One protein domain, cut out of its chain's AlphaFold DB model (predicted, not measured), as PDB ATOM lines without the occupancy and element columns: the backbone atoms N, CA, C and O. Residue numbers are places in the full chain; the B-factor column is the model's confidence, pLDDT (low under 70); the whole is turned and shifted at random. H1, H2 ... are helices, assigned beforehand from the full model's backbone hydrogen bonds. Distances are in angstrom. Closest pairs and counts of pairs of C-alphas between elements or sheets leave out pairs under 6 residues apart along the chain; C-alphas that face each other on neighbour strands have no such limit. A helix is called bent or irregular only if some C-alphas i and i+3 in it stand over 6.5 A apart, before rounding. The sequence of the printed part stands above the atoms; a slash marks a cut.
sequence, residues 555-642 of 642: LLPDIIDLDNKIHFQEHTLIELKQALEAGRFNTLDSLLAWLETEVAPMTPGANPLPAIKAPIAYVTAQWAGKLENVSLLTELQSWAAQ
ATOM      1  N   LEU A 555       5.605  24.739   7.936       95.75
ATOM      2  CA  LEU A 555       5.658  25.805   8.946       95.75
ATOM      3  C   LEU A 555       4.441  25.812   9.885       95.75
ATOM      4  O   LEU A 555       4.481  26.488  10.914       95.75
ATOM      5  N   LEU A 556       3.368  25.070   9.576       95.12
ATOM      6  CA  LEU A 556       2.275  24.875  10.532       95.12
ATOM      7  C   LEU A 556       2.781  24.099  11.761       95.12
ATOM      8  O   LEU A 556       3.547  23.142  11.595       95.12
ATOM      9  N   PRO A 557       2.305  24.417  12.980       91.88
ATOM     10  CA  PRO A 557       2.642  23.662  14.183       91.88
ATOM     11  C   PRO A 557       2.380  22.159  14.030       91.88
ATOM     12  O   PRO A 557       1.435  21.742  13.362       91.88
ATOM     13  N   ASP A 558       3.190  21.324  14.675       92.50
ATOM     14  CA  ASP A 558       3.072  19.859  14.572       92.50
ATOM     15  C   ASP A 558       1.873  19.271  15.334       92.50
ATOM     16  O   ASP A 558       1.557  18.092  15.177       92.50
ATOM     17  N   ILE A 559       1.186  20.090  16.138       85.56
ATOM     18  CA  ILE A 559      -0.107  19.726  16.729       85.56
ATOM     19  C   ILE A 559      -1.228  19.674  15.679       85.56
ATOM     20  O   ILE A 559      -2.221  18.983  15.893       85.56
ATOM     21  N   ILE A 560      -1.066  20.372  14.548       91.06
ATOM     22  CA  ILE A 560      -2.023  20.336  13.441       91.06
ATOM     23  C   ILE A 560      -1.839  19.013  12.702       91.06
ATOM     24  O   ILE A 560      -0.722  18.677  12.296       91.06
ATOM     25  N   ASP A 561      -2.922  18.254  12.541       93.75
ATOM     26  CA  ASP A 561      -2.877  16.964  11.863       93.75
ATOM     27  C   ASP A 561      -2.583  17.082  10.364       93.75
ATOM     28  O   ASP A 561      -2.766  18.123   9.729       93.75
ATOM     29  N   LEU A 562      -2.083  15.980   9.813       96.12
ATOM     30  CA  LEU A 562      -1.613  15.880   8.443       96.12
ATOM     31  C   LEU A 562      -2.699  16.233   7.421       96.12
ATOM     32  O   LEU A 562      -2.390  16.903   6.440       96.12
ATOM     33  N   ASP A 563      -3.952  15.834   7.646       95.06
ATOM     34  CA  ASP A 563      -5.027  16.080   6.683       95.06
ATOM     35  C   ASP A 563      -5.376  17.578   6.645       95.06
ATOM     36  O   ASP A 563      -5.525  18.158   5.567       95.06
ATOM     37  N   ASN A 564      -5.384  18.249   7.801       95.75
ATOM     38  CA  ASN A 564      -5.516  19.705   7.882       95.75
ATOM     39  C   ASN A 564      -4.322  20.457   7.260       95.75
ATOM     40  O   ASN A 564      -4.514  21.490   6.615       95.75
ATOM     41  N   LYS A 565      -3.091  19.946   7.402       97.69
ATOM     42  CA  LYS A 565      -1.909  20.516   6.724       97.69
ATOM     43  C   LYS A 565      -2.020  20.405   5.199       97.69
ATOM     44  O   LYS A 565      -1.712  21.367   4.498       97.69
ATOM     45  N   ILE A 566      -2.499  19.267   4.695       97.12
ATOM     46  CA  ILE A 566      -2.753  19.049   3.263       97.12
ATOM     47  C   ILE A 566      -3.852  19.996   2.767       97.12
ATOM     48  O   ILE A 566      -3.662  20.697   1.777       97.12
ATOM     49  N   HIS A 567      -4.970  20.092   3.490       97.06
ATOM     50  CA  HIS A 567      -6.055  21.007   3.139       97.06
ATOM     51  C   HIS A 567      -5.578  22.466   3.046       97.06
ATOM     52  O   HIS A 567      -5.935  23.190   2.116       97.06
ATOM     53  N   PHE A 568      -4.716  22.887   3.974       97.75
ATOM     54  CA  PHE A 568      -4.171  24.240   3.984       97.75
ATOM     55  C   PHE A 568      -3.386  24.580   2.714       97.75
ATOM     56  O   PHE A 568      -3.630  25.626   2.108       97.75
ATOM     57  N   GLN A 569      -2.470  23.703   2.291       97.12
ATOM     58  CA  GLN A 569      -1.671  23.943   1.083       97.12
ATOM     59  C   GLN A 569      -2.490  23.792  -0.204       97.12
ATOM     60  O   GLN A 569      -2.316  24.574  -1.139       97.12
ATOM     61  N   GLU A 570      -3.394  22.810  -0.265       97.06
ATOM     62  CA  GLU A 570      -4.104  22.477  -1.500       97.06
ATOM     63  C   GLU A 570      -5.319  23.368  -1.740       97.06
ATOM     64  O   GLU A 570      -5.751  23.510  -2.885       97.06
ATOM     65  N   HIS A 571      -5.902  23.949  -0.688       97.19
ATOM     66  CA  HIS A 571      -7.144  24.718  -0.782       97.19
ATOM     67  C   HIS A 571      -6.986  26.105  -0.160       97.19
ATOM     68  O   HIS A 571      -7.023  27.099  -0.889       97.19
ATOM     69  N   THR A 572      -6.730  26.202   1.149       97.50
ATOM     70  CA  THR A 572      -6.761  27.489   1.869       97.50
ATOM     71  C   THR A 572      -5.809  28.530   1.270       97.50
ATOM     72  O   THR A 572      -6.209  29.670   1.020       97.50
ATOM     73  N   LEU A 573      -4.554  28.162   0.993       97.00
ATOM     74  CA  LEU A 573      -3.568  29.085   0.421       97.00
ATOM     75  C   LEU A 573      -3.905  29.504  -1.015       97.00
ATOM     76  O   LEU A 573      -3.649  30.651  -1.399       97.00
ATOM     77  N   ILE A 574      -4.497  28.603  -1.802       96.38
ATOM     78  CA  ILE A 574      -4.928  28.894  -3.174       96.38
ATOM     79  C   ILE A 574      -6.080  29.899  -3.152       96.38
ATOM     80  O   ILE A 574      -6.023  30.915  -3.848       96.38
ATOM     81  N   GLU A 575      -7.092  29.659  -2.319       97.06
ATOM     82  CA  GLU A 575      -8.242  30.551  -2.181       97.06
ATOM     83  C   GLU A 575      -7.862  31.911  -1.593       97.06
ATOM     84  O   GLU A 575      -8.363  32.942  -2.050       97.06
ATOM     85  N   LEU A 576      -6.942  31.945  -0.621       96.50
ATOM     86  CA  LEU A 576      -6.418  33.192  -0.067       96.50
ATOM     87  C   LEU A 576      -5.773  34.033  -1.167       96.50
ATOM     88  O   LEU A 576      -6.073  35.221  -1.306       96.50
ATOM     89  N   LYS A 577      -4.914  33.416  -1.981       95.38
ATOM     90  CA  LYS A 577      -4.239  34.113  -3.071       95.38
ATOM     91  C   LYS A 577      -5.231  34.635  -4.113       95.38
ATOM     92  O   LYS A 577      -5.172  35.810  -4.462       95.38
ATOM     93  N   GLN A 578      -6.171  33.800  -4.559       95.12
ATOM     94  CA  GLN A 578      -7.206  34.198  -5.521       95.12
ATOM     95  C   GLN A 578      -8.085  35.333  -4.983       95.12
ATOM     96  O   GLN A 578      -8.485  36.230  -5.720       95.12
ATOM     97  N   ALA A 579      -8.371  35.325  -3.686       94.44
ATOM     98  CA  ALA A 579      -9.157  36.361  -3.041       94.44
ATOM     99  C   ALA A 579      -8.448  37.707  -2.953       94.44
ATOM    100  O   ALA A 579      -9.092  38.742  -3.140       94.44
ATOM    101  N   LEU A 580      -7.143  37.687  -2.675       94.12
ATOM    102  CA  LEU A 580      -6.295  38.873  -2.721       94.12
ATOM    103  C   LEU A 580      -6.215  39.421  -4.152       94.12
ATOM    104  O   LEU A 580      -6.397  40.618  -4.352       94.12
ATOM    105  N   GLU A 581      -6.030  38.549  -5.149       92.81
ATOM    106  CA  GLU A 581      -6.005  38.917  -6.575       92.81
ATOM    107  C   GLU A 581      -7.337  39.515  -7.054       92.81
ATOM    108  O   GLU A 581      -7.350  40.482  -7.814       92.81
ATOM    109  N   ALA A 582      -8.463  38.968  -6.592       92.88
ATOM    110  CA  ALA A 582      -9.800  39.417  -6.969       92.88
ATOM    111  C   ALA A 582     -10.295  40.639  -6.175       92.88
ATOM    112  O   ALA A 582     -11.389  41.131  -6.455       92.88
ATOM    113  N   GLY A 583      -9.550  41.107  -5.165       92.31
ATOM    114  CA  GLY A 583     -10.014  42.163  -4.262       92.31
ATOM    115  C   GLY A 583     -11.295  41.779  -3.512       92.31
ATOM    116  O   GLY A 583     -12.161  42.621  -3.292       92.31
ATOM    117  N   ARG A 584     -11.448  40.495  -3.149       94.56
ATOM    118  CA  ARG A 584     -12.653  39.960  -2.478       94.56
ATOM    119  C   ARG A 584     -12.908  40.621  -1.118       94.56
ATOM    120  O   ARG A 584     -14.050  40.680  -0.670       94.56
ATOM    121  N   PHE A 585     -11.850  41.100  -0.472       95.12
ATOM    122  CA  PHE A 585     -11.889  41.719   0.846       95.12
ATOM    123  C   PHE A 585     -11.508  43.191   0.760       95.12
ATOM    124  O   PHE A 585     -10.612  43.563   0.009       95.12
ATOM    125  N   ASN A 586     -12.172  44.009   1.576       90.38
ATOM    126  CA  ASN A 586     -11.937  45.453   1.630       90.38
ATOM    127  C   ASN A 586     -11.114  45.875   2.859       90.38
ATOM    128  O   ASN A 586     -10.617  46.996   2.894       90.38
ATOM    129  N   THR A 587     -10.995  45.009   3.875       95.81
ATOM    130  CA  THR A 587     -10.257  45.270   5.126       95.81
ATOM    131  C   THR A 587      -9.539  44.015   5.619       95.81
ATOM    132  O   THR A 587     -10.012  42.899   5.371       95.81
ATOM    133  N   LEU A 588      -8.444  44.191   6.371       95.69
ATOM    134  CA  LEU A 588      -7.722  43.086   7.007       95.69
ATOM    135  C   LEU A 588      -8.644  42.268   7.922       95.69
ATOM    136  O   LEU A 588      -8.658  41.049   7.819       95.69
ATOM    137  N   ASP A 589      -9.482  42.923   8.731       96.81
ATOM    138  CA  ASP A 589     -10.424  42.241   9.632       96.81
ATOM    139  C   ASP A 589     -11.372  41.296   8.886       96.81
ATOM    140  O   ASP A 589     -11.613  40.176   9.327       96.81
ATOM    141  N   SER A 590     -11.888  41.717   7.723       96.75
ATOM    142  CA  SER A 590     -12.784  40.873   6.922       96.75
ATOM    143  C   SER A 590     -12.071  39.649   6.335       96.75
ATOM    144  O   SER A 590     -12.669  38.579   6.234       96.75
ATOM    145  N   LEU A 591     -10.787  39.794   5.991       97.06
ATOM    146  CA  LEU A 591      -9.943  38.706   5.501       97.06
ATOM    147  C   LEU A 591      -9.535  37.754   6.635       97.06
ATOM    148  O   LEU A 591      -9.581  36.541   6.446       97.06
ATOM    149  N   LEU A 592      -9.191  38.279   7.814       97.38
ATOM    150  CA  LEU A 592      -8.861  37.477   8.992       97.38
ATOM    151  C   LEU A 592     -10.075  36.698   9.506       97.38
ATOM    152  O   LEU A 592      -9.924  35.533   9.846       97.38
ATOM    153  N   ALA A 593     -11.276  37.286   9.492       96.69
ATOM    154  CA  ALA A 593     -12.507  36.582   9.861       96.69
ATOM    155  C   ALA A 593     -12.833  35.425   8.899       96.69
ATOM    156  O   ALA A 593     -13.301  34.363   9.318       96.69
ATOM    157  N   TRP A 594     -12.567  35.610   7.600       97.38
ATOM    158  CA  TRP A 594     -12.673  34.519   6.632       97.38
ATOM    159  C   TRP A 594     -11.625  33.437   6.904       97.38
ATOM    160  O   TRP A 594     -12.000  32.279   7.050       97.38
ATOM    161  N   LEU A 595     -10.346  33.804   7.062       96.75
ATOM    162  CA  LEU A 595      -9.280  32.849   7.384       96.75
ATOM    163  C   LEU A 595      -9.583  32.062   8.662       96.75
ATOM    164  O   LEU A 595      -9.413  30.851   8.676       96.75
ATOM    165  N   GLU A 596     -10.071  32.727   9.709       94.94
ATOM    166  CA  GLU A 596     -10.466  32.087  10.965       94.94
ATOM    167  C   GLU A 596     -11.512  30.993  10.738       94.94
ATOM    168  O   GLU A 596     -11.421  29.929  11.342       94.94
ATOM    169  N   THR A 597     -12.463  31.225   9.830       94.06
ATOM    170  CA  THR A 597     -13.476  30.231   9.458       94.06
ATOM    171  C   THR A 597     -12.867  29.084   8.650       94.06
ATOM    172  O   THR A 597     -13.129  27.925   8.965       94.06
ATOM    173  N   GLU A 598     -12.038  29.391   7.648       95.56
ATOM    174  CA  GLU A 598     -11.400  28.381   6.787       95.56
ATOM    175  C   GLU A 598     -10.487  27.434   7.565       95.56
ATOM    176  O   GLU A 598     -10.474  26.231   7.318       95.56
ATOM    177  N   VAL A 599      -9.731  27.958   8.533       95.19
ATOM    178  CA  VAL A 599      -8.760  27.170   9.306       95.19
ATOM    179  C   VAL A 599      -9.270  26.751  10.684       95.19
ATOM    180  O   VAL A 599      -8.522  26.151  11.455       95.19
ATOM    181  N   ALA A 600     -10.546  26.991  10.999       89.81
ATOM    182  CA  ALA A 600     -11.170  26.542  12.247       89.81
ATOM    183  C   ALA A 600     -10.962  25.041  12.553       89.81
ATOM    184  O   ALA A 600     -10.726  24.713  13.722       89.81
ATOM    185  N   PRO A 601     -10.987  24.117  11.564       90.25
ATOM    186  CA  PRO A 601     -10.747  22.696  11.823       90.25
ATOM    187  C   PRO A 601      -9.355  22.365  12.378       90.25
ATOM    188  O   PRO A 601      -9.204  21.321  13.006       90.25
ATOM    189  N   MET A 602      -8.355  23.241  12.191       89.31
ATOM    190  CA  MET A 602      -6.987  23.036  12.690       89.31
ATOM    191  C   MET A 602      -6.911  23.038  14.217       89.31
ATOM    192  O   MET A 602      -6.115  22.312  14.808       89.31
ATOM    193  N   THR A 603      -7.725  23.870  14.872       78.56
ATOM    194  CA  THR A 603      -7.722  24.017  16.333       78.56
ATOM    195  C   THR A 603      -9.155  24.055  16.870       78.56
ATOM    196  O   THR A 603      -9.650  25.127  17.238       78.56
ATOM    197  N   PRO A 604      -9.859  22.909  16.928       73.44
ATOM    198  CA  PRO A 604     -11.252  22.874  17.362       73.44
ATOM    199  C   PRO A 604     -11.436  23.511  18.747       73.44
ATOM    200  O   PRO A 604     -10.829  23.084  19.727       73.44
ATOM    201  N   GLY A 605     -12.281  24.543  18.832       67.75
ATOM    202  CA  GLY A 605     -12.576  25.239  20.090       67.75
ATOM    203  C   GLY A 605     -11.536  26.276  20.538       67.75
ATOM    204  O   GLY A 605     -11.670  26.818  21.634       67.75
ATOM    205  N   ALA A 606     -10.537  26.589  19.708       73.25
ATOM    206  CA  ALA A 606      -9.563  27.654  19.941       73.25
ATOM    207  C   ALA A 606      -9.432  28.562  18.708       73.25
ATOM    208  O   ALA A 606      -9.833  28.186  17.610       73.25
ATOM    209  N   ASN A 607      -8.867  29.759  18.887       81.69
ATOM    210  CA  ASN A 607      -8.562  30.645  17.763       81.69
ATOM    211  C   ASN A 607      -7.424  30.028  16.914       81.69
ATOM    212  O   ASN A 607      -6.317  29.886  17.449       81.69
ATOM    213  N   PRO A 608      -7.656  29.704  15.627       87.31
ATOM    214  CA  PRO A 608      -6.668  29.065  14.755       87.31
ATOM    215  C   PRO A 608      -5.651  30.045  14.159       87.31
ATOM    216  O   PRO A 608      -4.584  29.637  13.703       87.31
ATOM    217  N   LEU A 609      -5.944  31.349  14.165       93.12
ATOM    218  CA  LEU A 609      -5.134  32.357  13.488       93.12
ATOM    219  C   LEU A 609      -3.659  32.403  13.943       93.12
ATOM    220  O   LEU A 609      -2.790  32.571  13.086       93.12
ATOM    221  N   PRO A 610      -3.316  32.222  15.236       89.81
ATOM    222  CA  PRO A 610      -1.918  32.145  15.657       89.81
ATOM    223  C   PRO A 610      -1.129  31.016  14.979       89.81
ATOM    224  O   PRO A 610       0.058  31.194  14.719       89.81
ATOM    225  N   ALA A 611      -1.767  29.881  14.664       88.31
ATOM    226  CA  ALA A 611      -1.098  28.730  14.056       88.31
ATOM    227  C   ALA A 611      -0.662  28.996  12.607       88.31
ATOM    228  O   ALA A 611       0.308  28.403  12.141       88.31
ATOM    229  N   ILE A 612      -1.346  29.907  11.903       95.25
ATOM    230  CA  ILE A 612      -1.078  30.186  10.488       95.25
ATOM    231  C   ILE A 612      -0.149  31.386  10.262       95.25
ATOM    232  O   ILE A 612       0.212  31.667   9.124       95.25
ATOM    233  N   LYS A 613       0.280  32.100  11.309       94.81
ATOM    234  CA  LYS A 613       1.119  33.300  11.150       94.81
ATOM    235  C   LYS A 613       2.423  33.027  10.399       94.81
ATOM    236  O   LYS A 613       2.691  33.684   9.399       94.81
ATOM    237  N   ALA A 614       3.192  32.020  10.820       93.75
ATOM    238  CA  ALA A 614       4.448  31.649  10.163       93.75
ATOM    239  C   ALA A 614       4.271  31.284   8.670       93.75
ATOM    240  O   ALA A 614       4.958  31.883   7.836       93.75
ATOM    241  N   PRO A 615       3.335  30.391   8.281       96.50
ATOM    242  CA  PRO A 615       3.092  30.132   6.865       96.50
ATOM    243  C   PRO A 615       2.602  31.355   6.095       96.50
ATOM    244  O   PRO A 615       3.038  31.562   4.965       96.50
ATOM    245  N   ILE A 616       1.725  32.178   6.681       97.06
ATOM    246  CA  ILE A 616       1.210  33.383   6.020       97.06
ATOM    247  C   ILE A 616       2.338  34.391   5.781       97.06
ATOM    248  O   ILE A 616       2.451  34.916   4.672       97.06
ATOM    249  N   ALA A 617       3.216  34.617   6.761       96.06
ATOM    250  CA  ALA A 617       4.398  35.463   6.600       96.06
ATOM    251  C   ALA A 617       5.295  34.950   5.461       96.06
ATOM    252  O   ALA A 617       5.719  35.726   4.603       96.06
ATOM    253  N   TYR A 618       5.512  33.632   5.397       95.50
ATOM    254  CA  TYR A 618       6.286  33.002   4.332       95.50
ATOM    255  C   TYR A 618       5.661  33.216   2.943       95.50
ATOM    256  O   TYR A 618       6.317  33.756   2.048       95.50
ATOM    257  N   VAL A 619       4.391  32.842   2.738       95.75
ATOM    258  CA  VAL A 619       3.777  32.911   1.398       95.75
ATOM    259  C   VAL A 619       3.568  34.342   0.928       95.75
ATOM    260  O   VAL A 619       3.767  34.640  -0.248       95.75
ATOM    261  N   THR A 620       3.224  35.255   1.836       94.38
ATOM    262  CA  THR A 620       3.025  36.659   1.473       94.38
ATOM    263  C   THR A 620       4.341  37.330   1.095       94.38
ATOM    264  O   THR A 620       4.344  38.158   0.184       94.38
ATOM    265  N   ALA A 621       5.473  36.947   1.698       93.00
ATOM    266  CA  ALA A 621       6.796  37.376   1.239       93.00
ATOM    267  C   ALA A 621       7.098  36.875  -0.187       93.00
ATOM    268  O   ALA A 621       7.597  37.636  -1.015       93.00
ATOM    269  N   GLN A 622       6.720  35.634  -0.521       92.56
ATOM    270  CA  GLN A 622       6.864  35.089  -1.882       92.56
ATOM    271  C   GLN A 622       5.940  35.770  -2.904       92.56
ATOM    272  O   GLN A 622       6.265  35.863  -4.091       92.56
ATOM    273  N   TRP A 623       4.767  36.236  -2.472       93.81
ATOM    274  CA  TRP A 623       3.801  36.912  -3.340       93.81
ATOM    275  C   TRP A 623       4.075  38.400  -3.527       93.81
ATOM    276  O   TRP A 623       3.484  38.983  -4.436       93.81
ATOM    277  N   ALA A 624       4.970  38.998  -2.732       86.31
ATOM    278  CA  ALA A 624       5.246  40.433  -2.733       86.31
ATOM    279  C   ALA A 624       5.440  40.994  -4.151       86.31
ATOM    280  O   ALA A 624       4.742  41.927  -4.516       86.31
ATOM    281  N   GLY A 625       6.265  40.356  -4.992       81.25
ATOM    282  CA  GLY A 625       6.509  40.808  -6.372       81.25
ATOM    283  C   GLY A 625       5.378  40.544  -7.381       81.25
ATOM    284  O   GLY A 625       5.422  41.037  -8.501       81.25
ATOM    285  N   LYS A 626       4.367  39.737  -7.032       83.88
ATOM    286  CA  LYS A 626       3.215  39.420  -7.906       83.88
ATOM    287  C   LYS A 626       1.964  40.212  -7.536       83.88
ATOM    288  O   LYS A 626       1.108  40.423  -8.390       83.88
ATOM    289  N   LEU A 627       1.865  40.633  -6.278       85.19
ATOM    290  CA  LEU A 627       0.704  41.301  -5.695       85.19
ATOM    291  C   LEU A 627       1.049  42.711  -5.185       85.19
ATOM    292  O   LEU A 627       0.379  43.213  -4.290       85.19
ATOM    293  N   GLU A 628       2.054  43.372  -5.774       76.25
ATOM    294  CA  GLU A 628       2.568  44.687  -5.335       76.25
ATOM    295  C   GLU A 628       1.481  45.773  -5.203       76.25
ATOM    296  O   GLU A 628       1.616  46.690  -4.397       76.25
ATOM    297  N   ASN A 629       0.384  45.666  -5.962       79.50
ATOM    298  CA  ASN A 629      -0.722  46.631  -5.953       79.50
ATOM    299  C   ASN A 629      -1.882  46.261  -5.006       79.50
ATOM    300  O   ASN A 629      -2.882  46.979  -4.961       79.50
ATOM    301  N   VAL A 630      -1.792  45.151  -4.267       85.06
ATOM    302  CA  VAL A 630      -2.832  44.713  -3.325       85.06
ATOM    303  C   VAL A 630      -2.524  45.292  -1.944       85.06
ATOM    304  O   VAL A 630      -1.670  44.774  -1.231       85.06
ATOM    305  N   SER A 631      -3.233  46.352  -1.539       83.12
ATOM    306  CA  SER A 631      -2.981  47.045  -0.260       83.12
ATOM    307  C   SER A 631      -3.048  46.114   0.956       83.12
ATOM    308  O   SER A 631      -2.220  46.217   1.860       83.12
ATOM    309  N   LEU A 632      -3.971  45.148   0.935       92.00
ATOM    310  CA  LEU A 632      -4.142  44.166   2.007       92.00
ATOM    311  C   LEU A 632      -2.957  43.207   2.166       92.00
ATOM    312  O   LEU A 632      -2.813  42.619   3.234       92.00
ATOM    313  N   LEU A 633      -2.102  43.041   1.150       91.88
ATOM    314  CA  LEU A 633      -0.942  42.155   1.255       91.88
ATOM    315  C   LEU A 633       0.041  42.659   2.317       91.88
ATOM    316  O   LEU A 633       0.490  41.880   3.152       91.88
ATOM    317  N   THR A 634       0.333  43.960   2.312       89.69
ATOM    318  CA  THR A 634       1.247  44.592   3.276       89.69
ATOM    319  C   THR A 634       0.677  44.550   4.694       89.69
ATOM    320  O   THR A 634       1.401  44.299   5.655       89.69
ATOM    321  N   GLU A 635      -0.634  44.765   4.836       93.25
ATOM    322  CA  GLU A 635      -1.325  44.654   6.124       93.25
ATOM    323  C   GLU A 635      -1.266  43.219   6.666       93.25
ATOM    324  O   GLU A 635      -0.928  43.011   7.832       93.25
ATOM    325  N   LEU A 636      -1.511  42.226   5.805       95.00
ATOM    326  CA  LEU A 636      -1.440  40.811   6.161       95.00
ATOM    327  C   LEU A 636      -0.011  40.375   6.525       95.00
ATOM    328  O   LEU A 636       0.169  39.650   7.501       95.00
ATOM    329  N   GLN A 637       1.004  40.846   5.794       92.38
ATOM    330  CA  GLN A 637       2.419  40.623   6.121       92.38
ATOM    331  C   GLN A 637       2.767  41.169   7.508       92.38
ATOM    332  O   GLN A 637       3.375  40.470   8.316       92.38
ATOM    333  N   SER A 638       2.353  42.406   7.797       91.75
ATOM    334  CA  SER A 638       2.581  43.046   9.096       91.75
ATOM    335  C   SER A 638       1.899  42.282  10.232       91.75
ATOM    336  O   SER A 638       2.501  42.060  11.278       91.75
ATOM    337  N   TRP A 639       0.666  41.822  10.014       94.94
ATOM    338  CA  TRP A 639      -0.061  40.997  10.979       94.94
ATOM    339  C   TRP A 639       0.618  39.645  11.242       94.94
ATOM    340  O   TRP A 639       0.686  39.201  12.390       94.94
ATOM    341  N   ALA A 640       1.121  38.995  10.192       91.94
ATOM    342  CA  ALA A 640       1.754  37.684  10.283       91.94
ATOM    343  C   ALA A 640       3.157  37.731  10.914       91.94
ATOM    344  O   ALA A 640       3.606  36.728  11.460       91.94
ATOM    345  N   ALA A 641       3.838  38.879  10.840       84.00
ATOM    346  CA  ALA A 641       5.156  39.098  11.439       84.00
ATOM    347  C   ALA A 641       5.118  39.404  12.951       84.00
ATOM    348  O   ALA A 641       6.152  39.312  13.613       84.00
ATOM    349  N   GLN A 642       3.955  39.799  13.481       74.69
ATOM    350  CA  GLN A 642       3.694  39.962  14.923       74.69
ATOM    351  C   GLN A 642       3.453  38.614  15.587       74.69
ATOM    352  O   GLN A 642       3.603  38.519  16.822       74.69
TER     353      GLN A 642
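AT A GLANCE: This is residues 555 to 642 of the 642 residues of an uncharacterized protein of Candidatus Aminicenantes bacterium (UniProt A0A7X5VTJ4). Helices stand round a shared middle: the long helix H1, bent but nearly straight, runs along one side, H2 runs back on a second side, and H3 and H4 make a crossed pair on the third. The 88 printed residues hold four named helices, H1 to H4 in chain order, and no named strand: all helix. The whole is compact, with a radius of gyration of the C-alphas of 12.3 A and spans of 35 by 24 by 22 A.

IN THESE COORDINATES: H1, residues 562 to 581, begins at C-alpha 562 (-1.613, 15.880, 8.443). By its hydrogen bonds it was assigned as one helix, but it is bent: C-alphas 570 and 573 are 6.9 A apart. Its arms are H1a, 562 to 570, 12.2 A, and H1b, 573 to 581, 12.3 A, at a shallow tilt of 28 degrees. H2 is 588 to 598, 15.2 A. H3, 609 to 623, 19.6 A, is irregular: C-alphas 611 and 614 are 7.4 A apart. H4, 631 to 641, 16.3 A, ends at C-alpha 641 (5.156, 39.098, 11.439).

HOW THE PARTS SIT: H1b is close to but not clearly touching H2, opposite ways at a shallow tilt of 27 degrees; their closest C-alphas, Leu 576 and Leu 595, are 8.0 A apart. H1b and H3 are near each other, with 7 pairs of C-alphas within 10 A. H1a is apart from H2, H3 and H4. H3 and H4 touch, opposite ways at a steep tilt of 53 degrees; their closest C-alphas, Lys 613 and Ala 640, are 4.5 A apart. Every O i to N i+4 pair is within hydrogen-bond range in H1a, H1b and H2, against 8 of 11 in H3 and 6 of 7 in H4.

THE WHOLE: The farthest C-alphas, Gly 605 and Gly 625, are 36.2 A apart. The printed part has no cut, and its three links are short. Residue 605 alone has pLDDT under 70.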